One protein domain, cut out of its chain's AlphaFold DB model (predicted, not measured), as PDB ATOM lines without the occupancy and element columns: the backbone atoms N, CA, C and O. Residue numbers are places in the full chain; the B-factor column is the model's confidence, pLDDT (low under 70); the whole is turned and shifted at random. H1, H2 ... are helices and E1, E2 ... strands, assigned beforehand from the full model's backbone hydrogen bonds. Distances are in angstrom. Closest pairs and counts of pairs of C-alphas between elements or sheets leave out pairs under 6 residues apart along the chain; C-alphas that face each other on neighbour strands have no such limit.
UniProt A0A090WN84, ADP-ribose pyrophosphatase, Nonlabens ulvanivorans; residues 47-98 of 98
ATOM      1  N   VAL A  47      60.058  40.447-165.578       98.00
ATOM      2  CA  VAL A  47      60.094  41.858-165.973       98.00
ATOM      3  C   VAL A  47      60.589  41.989-167.404       98.00
ATOM      4  O   VAL A  47      61.371  41.164-167.880       98.00
ATOM      5  N   ALA A  48      60.138  43.036-168.087       98.00
ATOM      6  CA  ALA A  48      60.626  43.425-169.401       98.00
ATOM      7  C   ALA A  48      60.849  44.940-169.437       98.00
ATOM      8  O   ALA A  48      60.047  45.700-168.894       98.00
ATOM      9  N   VAL A  49      61.929  45.365-170.088       98.00
ATOM     10  CA  VAL A  49      62.368  46.758-170.169       98.00
ATOM     11  C   VAL A  49      62.392  47.186-171.631       98.00
ATOM     12  O   VAL A  49      63.090  46.596-172.456       98.00
ATOM     13  N   LEU A  50      61.627  48.229-171.955       97.81
ATOM     14  CA  LEU A  50      61.748  48.935-173.226       97.81
ATOM     15  C   LEU A  50      62.694  50.118-173.032       97.81
ATOM     16  O   LEU A  50      62.363  51.061-172.318       97.81
ATOM     17  N   ILE A  51      63.861  50.057-173.668       97.31
ATOM     18  CA  ILE A  51      64.878  51.103-173.567       97.31
ATOM     19  C   ILE A  51      64.757  52.006-174.789       97.31
ATOM     20  O   ILE A  51      64.959  51.551-175.916       97.31
ATOM     21  N   TYR A  52      64.421  53.272-174.551       98.19
ATOM     22  CA  TYR A  52      64.440  54.323-175.561       98.19
ATOM     23  C   TYR A  52      65.754  55.096-175.463       98.19
ATOM     24  O   TYR A  52      66.035  55.697-174.429       98.19
ATOM     25  N   GLU A  53      66.541  55.064-176.534       98.12
ATOM     26  CA  GLU A  53      67.777  55.825-176.671       98.12
ATOM     27  C   GLU A  53      67.481  57.152-177.370       98.12
ATOM     28  O   GLU A  53      67.205  57.197-178.575       98.12
ATOM     29  N   THR A  54      67.518  58.236-176.598       98.12
ATOM     30  CA  THR A  54      67.054  59.558-177.028       98.12
ATOM     31  C   THR A  54      67.950  60.190-178.081       98.12
ATOM     32  O   THR A  54      67.448  60.902-178.947       98.12
ATOM     33  N   ASP A  55      69.256  59.922-178.046       98.44
ATOM     34  CA  ASP A  55      70.211  60.597-178.933       98.44
ATOM     35  C   ASP A  55      70.084  60.122-180.385       98.44
ATOM     36  O   ASP A  55      70.384  60.855-181.330       98.44
ATOM     37  N   THR A  56      69.623  58.884-180.566       98.12
ATOM     38  CA  THR A  56      69.475  58.235-181.880       98.12
ATOM     39  C   THR A  56      68.023  57.965-182.264       98.12
ATOM     40  O   THR A  56      67.780  57.320-183.283       98.12
ATOM     41  N   ASP A  57      67.069  58.439-181.459       98.00
ATOM     42  CA  ASP A  57      65.630  58.204-181.619       98.00
ATOM     43  C   ASP A  57      65.300  56.729-181.914       98.00
ATOM     44  O   ASP A  57      64.639  56.378-182.892       98.00
ATOM     45  N   SER A  58      65.857  55.831-181.102       98.19
ATOM     46  CA  SER A  58      65.839  54.390-181.368       98.19
ATOM     47  C   SER A  58      65.479  53.586-180.123       98.19
ATOM     48  O   SER A  58      65.698  54.019-178.996       98.19
ATOM     49  N   PHE A  59      64.949  52.377-180.316       98.31
ATOM     50  CA  PHE A  59      64.731  51.422-179.228       98.31
ATOM     51  C   PHE A  59      65.792  50.326-179.253       98.31
ATOM     52  O   PHE A  59      66.113  49.787-180.316       98.31
ATOM     53  N   LEU A  60      66.303  49.964-178.077       97.69
ATOM     54  CA  LEU A  60      67.242  48.856-177.942       97.69
ATOM     55  C   LEU A  60      66.500  47.536-177.720       97.69
ATOM     56  O   LEU A  60      65.583  47.434-176.907       97.69
ATOM     57  N   PHE A  61      66.954  46.512-178.438       98.19
ATOM     58  CA  PHE A  61      66.429  45.153-178.382       98.19
ATOM     59  C   PHE A  61      67.574  44.152-178.259       98.19
ATOM     60  O   PHE A  61      68.710  44.420-178.650       98.19
ATOM     61  N   THR A  62      67.252  42.953-177.790       97.44
ATOM     62  CA  THR A  62      68.155  41.803-177.812       97.44
ATOM     63  C   THR A  62      67.713  40.806-178.876       97.44
ATOM     64  O   THR A  62      66.548  40.776-179.276       97.44
ATOM     65  N   LYS A  63      68.644  39.977-179.361       97.88
ATOM     66  CA  LYS A  63      68.331  38.871-180.269       97.88
ATOM     67  C   LYS A  63      68.791  37.556-179.664       97.88
ATOM     68  O   LYS A  63      69.990  37.324-179.545       97.88
ATOM     69  N   GLN A  64      67.848  36.699-179.291       98.12
ATOM     70  CA  GLN A  64      68.136  35.479-178.535       98.12
ATOM     71  C   GLN A  64      67.560  34.234-179.203       98.12
ATOM     72  O   GLN A  64      66.545  34.290-179.902       98.12
ATOM     73  N   PHE A  65      68.222  33.096-178.985       97.94
ATOM     74  CA  PHE A  65      67.712  31.805-179.422       97.94
ATOM     75  C   PHE A  65      66.594  31.335-178.490       97.94
ATOM     76  O   PHE A  65      66.752  31.301-177.269       97.94
ATOM     77  N   ARG A  66      65.469  30.914-179.068       97.62
ATOM     78  CA  ARG A  66      64.289  30.450-178.337       97.62
ATOM     79  C   ARG A  66      63.820  29.121-178.915       97.62
ATOM     80  O   ARG A  66      63.150  29.078-179.945       97.62
ATOM     81  N   TYR A  67      64.136  28.025-178.223       97.00
ATOM     82  CA  TYR A  67      63.779  26.667-178.659       97.00
ATOM     83  C   TYR A  67      62.284  26.488-179.014       97.00
ATOM     84  O   TYR A  67      62.004  25.926-180.075       97.00
ATOM     85  N   PRO A  68      61.304  26.985-178.222       95.62
ATOM     86  CA  PRO A  68      59.890  26.849-178.581       95.62
ATOM     87  C   PRO A  68      59.541  27.484-179.933       95.62
ATOM     88  O   PRO A  68      58.789  26.896-180.711       95.62
ATOM     89  N   SER A  69      60.127  28.641-180.242       96.88
ATOM     90  CA  SER A  69      59.937  29.343-181.517       96.88
ATOM     91  C   SER A  69      60.731  28.700-182.654       96.88
ATOM     92  O   SER A  69      60.265  28.666-183.794       96.88
ATOM     93  N   ALA A  70      61.877  28.080-182.353       97.81
ATOM     94  CA  ALA A  70      62.638  27.281-183.313       97.81
ATOM     95  C   ALA A  70      61.806  26.125-183.891       97.81
ATOM     96  O   ALA A  70      61.887  25.861-185.089       97.81
ATOM     97  N   ARG A  71      60.919  25.505-183.094       97.75
ATOM     98  CA  ARG A  71      59.963  24.483-183.578       97.75
ATOM     99  C   ARG A  71      59.000  25.002-184.651       97.75
ATOM    100  O   ARG A  71      58.361  24.204-185.328       97.75
ATOM    101  N   ARG A  72      58.872  26.325-184.781       96.50
ATOM    102  CA  ARG A  72      58.067  27.023-185.793       96.50
ATOM    103  C   ARG A  72      58.931  27.720-186.850       96.50
ATOM    104  O   ARG A  72      58.445  28.629-187.504       96.50
ATOM    105  N   ASN A  73      60.197  27.326-187.010       96.88
ATOM    106  CA  ASN A  73      61.167  27.941-187.928       96.88
ATOM    107  C   ASN A  73      61.491  29.422-187.638       96.88
ATOM    108  O   ASN A  73      61.999  30.126-188.507       96.88
ATOM    109  N   HIS A  74      61.285  29.879-186.399       96.81
ATOM    110  CA  HIS A  74      61.681  31.214-185.934       96.81
ATOM    111  C   HIS A  74      62.636  31.111-184.729       96.81
ATOM    112  O   HIS A  74      62.258  31.445-183.609       96.81
ATOM    113  N   PRO A  75      63.865  30.590-184.915       97.50
ATOM    114  CA  PRO A  75      64.750  30.238-183.805       97.50
ATOM    115  C   PRO A  75      65.335  31.438-183.062       97.50
ATOM    116  O   PRO A  75      65.593  31.322-181.870       97.50
ATOM    117  N   TRP A  76      65.546  32.565-183.743       98.06
ATOM    118  CA  TRP A  76      66.115  33.782-183.168       98.06
ATOM    119  C   TRP A  76      65.056  34.877-183.141       98.06
ATOM    120  O   TRP A  76      64.599  35.297-184.205       98.06
ATOM    121  N   MET A  77      64.680  35.339-181.952       97.06
ATOM    122  CA  MET A  77      63.661  36.377-181.777       97.06
ATOM    123  C   MET A  77      64.307  37.705-181.398       97.06
ATOM    124  O   MET A  77      65.279  37.717-180.647       97.06
ATOM    125  N   LEU A  78      63.780  38.797-181.955       97.50
ATOM    126  CA  LEU A  78      64.081  40.155-181.512       97.50
ATOM    127  C   LEU A  78      63.130  40.485-180.357       97.50
ATOM    128  O   LEU A  78      61.914  40.399-180.532       97.50
ATOM    129  N   GLU A  79      63.670  40.795-179.185       97.62
ATOM    130  CA  GLU A  79      62.921  40.880-177.928       97.62
ATOM    131  C   GLU A  79      63.376  42.083-177.091       97.62
ATOM    132  O   GLU A  79      64.474  42.613-177.279       97.62
ATOM    133  N   LEU A  80      62.539  42.495-176.138       98.12
ATOM    134  CA  LEU A  80      62.949  43.419-175.081       98.12
ATOM    135  C   LEU A  80      64.006  42.767-174.183       98.12
ATOM    136  O   LEU A  80      64.087  41.538-174.097       98.12
ATOM    137  N   VAL A  81      64.786  43.588-173.481       97.00
ATOM    138  CA  VAL A  81      65.563  43.103-172.334       97.00
ATOM    139  C   VAL A  81      64.564  42.603-171.293       97.00
ATOM    140  O   VAL A  81      63.598  43.297-170.978       97.00
ATOM    141  N   ALA A  82      64.732  41.374-170.816       97.62
ATOM    142  CA  ALA A  82      63.781  40.746-169.909       97.62
ATOM    143  C   ALA A  82      64.465  39.703-169.028       97.62
ATOM    144  O   ALA A  82      65.430  39.062-169.449       97.62
ATOM    145  N   GLY A  83      63.910  39.493-167.837       96.06
ATOM    146  CA  GLY A  83      64.426  38.554-166.848       96.06
ATOM    147  C   GLY A  83      63.321  37.975-165.973       96.06
ATOM    148  O   GLY A  83      62.253  38.571-165.822       96.06
ATOM    149  N   SER A  84      63.567  36.790-165.417       96.62
ATOM    150  CA  SER A  84      62.689  36.191-164.407       96.62
ATOM    151  C   SER A  84      63.002  36.769-163.033       96.62
ATOM    152  O   SER A  84      64.178  36.892-162.681       96.62
ATOM    153  N   VAL A  85      61.949  37.112-162.290       97.19
ATOM    154  CA  VAL A  85      62.051  37.665-160.935       97.19
ATOM    155  C   VAL A  85      62.277  36.517-159.961       97.19
ATOM    156  O   VAL A  85      61.516  35.546-159.955       97.19
ATOM    157  N   GLU A  86      63.337  36.606-159.167       94.62
ATOM    158  CA  GLU A  86      63.644  35.610-158.143       94.62
ATOM    159  C   GLU A  86      62.763  35.777-156.895       94.62
ATOM    160  O   GLU A  86      62.133  36.812-156.668       94.62
ATOM    161  N   GLU A  87      62.686  34.738-156.062       93.00
ATOM    162  CA  GLU A  87      61.867  34.774-154.850       93.00
ATOM    163  C   GLU A  87      62.349  35.876-153.892       93.00
ATOM    164  O   GLU A  87      63.493  35.878-153.442       93.00
ATOM    165  N   GLY A  88      61.459  36.823-153.586       94.69
ATOM    166  CA  GLY A  88      61.769  37.984-152.747       94.69
ATOM    167  C   GLY A  88      62.548  39.102-153.452       94.69
ATOM    168  O   GLY A  88      62.831  40.115-152.814       94.69
ATOM    169  N   GLU A  89      62.872  38.960-154.742       96.81
ATOM    170  CA  GLU A  89      63.541  39.998-155.528       96.81
ATOM    171  C   GLU A  89      62.582  41.161-155.831       96.81
ATOM    172  O   GLU A  89      61.429  40.965-156.225       96.81
ATOM    173  N   ASN A  90      63.059  42.399-155.674       97.31
ATOM    174  CA  ASN A  90      62.311  43.563-156.132       97.31
ATOM    175  C   ASN A  90      62.307  43.589-157.675       97.31
ATOM    176  O   ASN A  90      63.381  43.548-158.281       97.31
ATOM    177  N   PRO A  91      61.144  43.735-158.339       97.12
ATOM    178  CA  PRO A  91      61.082  43.781-159.802       97.12
ATOM    179  C   PRO A  91      61.991  44.840-160.452       97.12
ATOM    180  O   PRO A  91      62.485  44.626-161.556       97.12
ATOM    181  N   MET A  92      62.245  45.970-159.783       97.25
ATOM    182  CA  MET A  92      63.136  47.019-160.289       97.25
ATOM    183  C   MET A  92      64.612  46.599-160.271       97.25
ATOM    184  O   MET A  92      65.352  46.897-161.211       97.25
ATOM    185  N   ASP A  93      65.034  45.867-159.240       97.50
ATOM    186  CA  ASP A  93      66.396  45.331-159.151       97.50
ATOM    187  C   ASP A  93      66.607  44.265-160.233       97.50
ATOM    188  O   ASP A  93      67.608  44.296-160.954       97.50
ATOM    189  N   CYS A  94      65.600  43.403-160.438       97.69
ATOM    190  CA  CYS A  94      65.568  42.439-161.537       97.69
ATOM    191  C   CYS A  94      65.713  43.140-162.898       97.69
ATOM    192  O   CYS A  94      66.523  42.731-163.730       97.69
ATOM    193  N   ALA A  95      64.970  44.226-163.122       97.25
ATOM    194  CA  ALA A  95      65.028  44.988-164.367       97.25
ATOM    195  C   ALA A  95      66.404  45.633-164.606       97.25
ATOM    196  O   ALA A  95      66.822  45.744-165.751       97.25
ATOM    197  N   THR A  96      67.106  46.033-163.543       96.31
ATOM    198  CA  THR A  96      68.400  46.732-163.635       96.31
ATOM    199  C   THR A  96      69.582  45.781-163.869       96.31
ATOM    200  O   THR A  96      70.569  46.177-164.482       96.31
ATOM    201  N   ARG A  97      69.516  44.530-163.383       95.19
ATOM    202  CA  ARG A  97      70.613  43.550-163.537       95.19
ATOM    203  C   ARG A  97      70.640  42.806-164.880       95.19
ATOM    204  O   ARG A  97      71.617  42.101-165.131       95.19
ATOM    205  N   ASN A  98      69.555  42.865-165.657       88.56
ATOM    206  CA  ASN A  98      69.421  42.187-166.957       88.56
ATOM    207  C   ASN A  98      69.771  43.136-168.101       88.56
ATOM    208  O   ASN A  98      70.337  42.635-169.099       88.56
TER     209      ASN A  98
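AT A GLANCE: This is residues 47 to 98 of the 98 residues of the protein "ADP-ribose pyrophosphatase" of Nonlabens ulvanivorans (UniProt A0A090WN84). Three short two-stranded ladders meet as the arms of a flat, loose Y: E1 with E6, E2 with E3, and E4 with E5. Strand E1 runs on into E2, E3 into E4, and E5 turns sharply into E6, while H2 packs on the E1 and E6 arm, H1 sits at the far end of the E4 and E5 arm, and residues 53 to 58 stick out at the tip of the E2 and E3 hairpin. The printed part has 52 residues, with six named strands and two named helices in the order E1, E2, E3, E4, H1, E5, E6, H2. Each sheet is antiparallel, and the class is mixed, helices and strands. The whole is loose, with a radius of gyration of the C-alphas of 13.6 A and spans of 36 by 34 by 10 A.

IN THESE COORDINATES: E1, residues 47 to 49, begins with C-alpha 47 at (60.094, 41.858, -165.973) and is 6.8 A long. Its neighbour E6, residues 81 to 84, is 10.9 A long. E2 is residues 51 to 53, 6.4 A, and E3 is residues 58 to 60, 6.7 A. E4, residues 62 to 65, measures 10.1 A, and E5, residues 76 to 79, measures 9.4 A, with C-alpha 76 at (66.115, 33.782, -183.168). H1 is residues 67 to 70, 4.8 A. H2, residues 91 to 97, is 10.2 A long and ends with C-alpha 97 at (70.613, 43.550, -163.537).

HOW THE PARTS SIT: E1 and E6 are antiparallel at 169 degrees, with N 49 and O 81 within hydrogen-bond range at 2.8 A. The closest C-alphas of E1 and H2 are those of Val 47 and Ala 95, 6.1 A apart; for E6 and H2 they are those of Gly 83 and Cys 94, 6.7 A apart. E1 runs on into E2 at 10 degrees. E2 and E3 form an antiparallel hairpin at 141 degrees, with N 53 and O 58 at 2.8 A. E3 runs on into E4 at 40 degrees. E4 and E5 are antiparallel at 147 degrees, with N 62 and O 79 at 2.8 A. E5 runs on into E6 at 94 degrees. The closest C-alphas of H1 and E5 are those of Ala 70 and Trp 76, 7.4 A apart. H1 and H2 are apart, and so are E3 and E5. In H2 every O i to N i+4 pair is within hydrogen-bond range; H1 is too short for such a pair.

THE WHOLE: The two C-alphas farthest apart are those of Asp 55 and Arg 71, at 37.8 A, while those of Val 47 and Asn 98, the chain's last residue, are 9.4 A apart. The printed part has no cut. The link from E6 to H2 is short, the other links are tight, and no link is long. Mean pLDDT of the printed part is 97.1, and no printed residue is under 70.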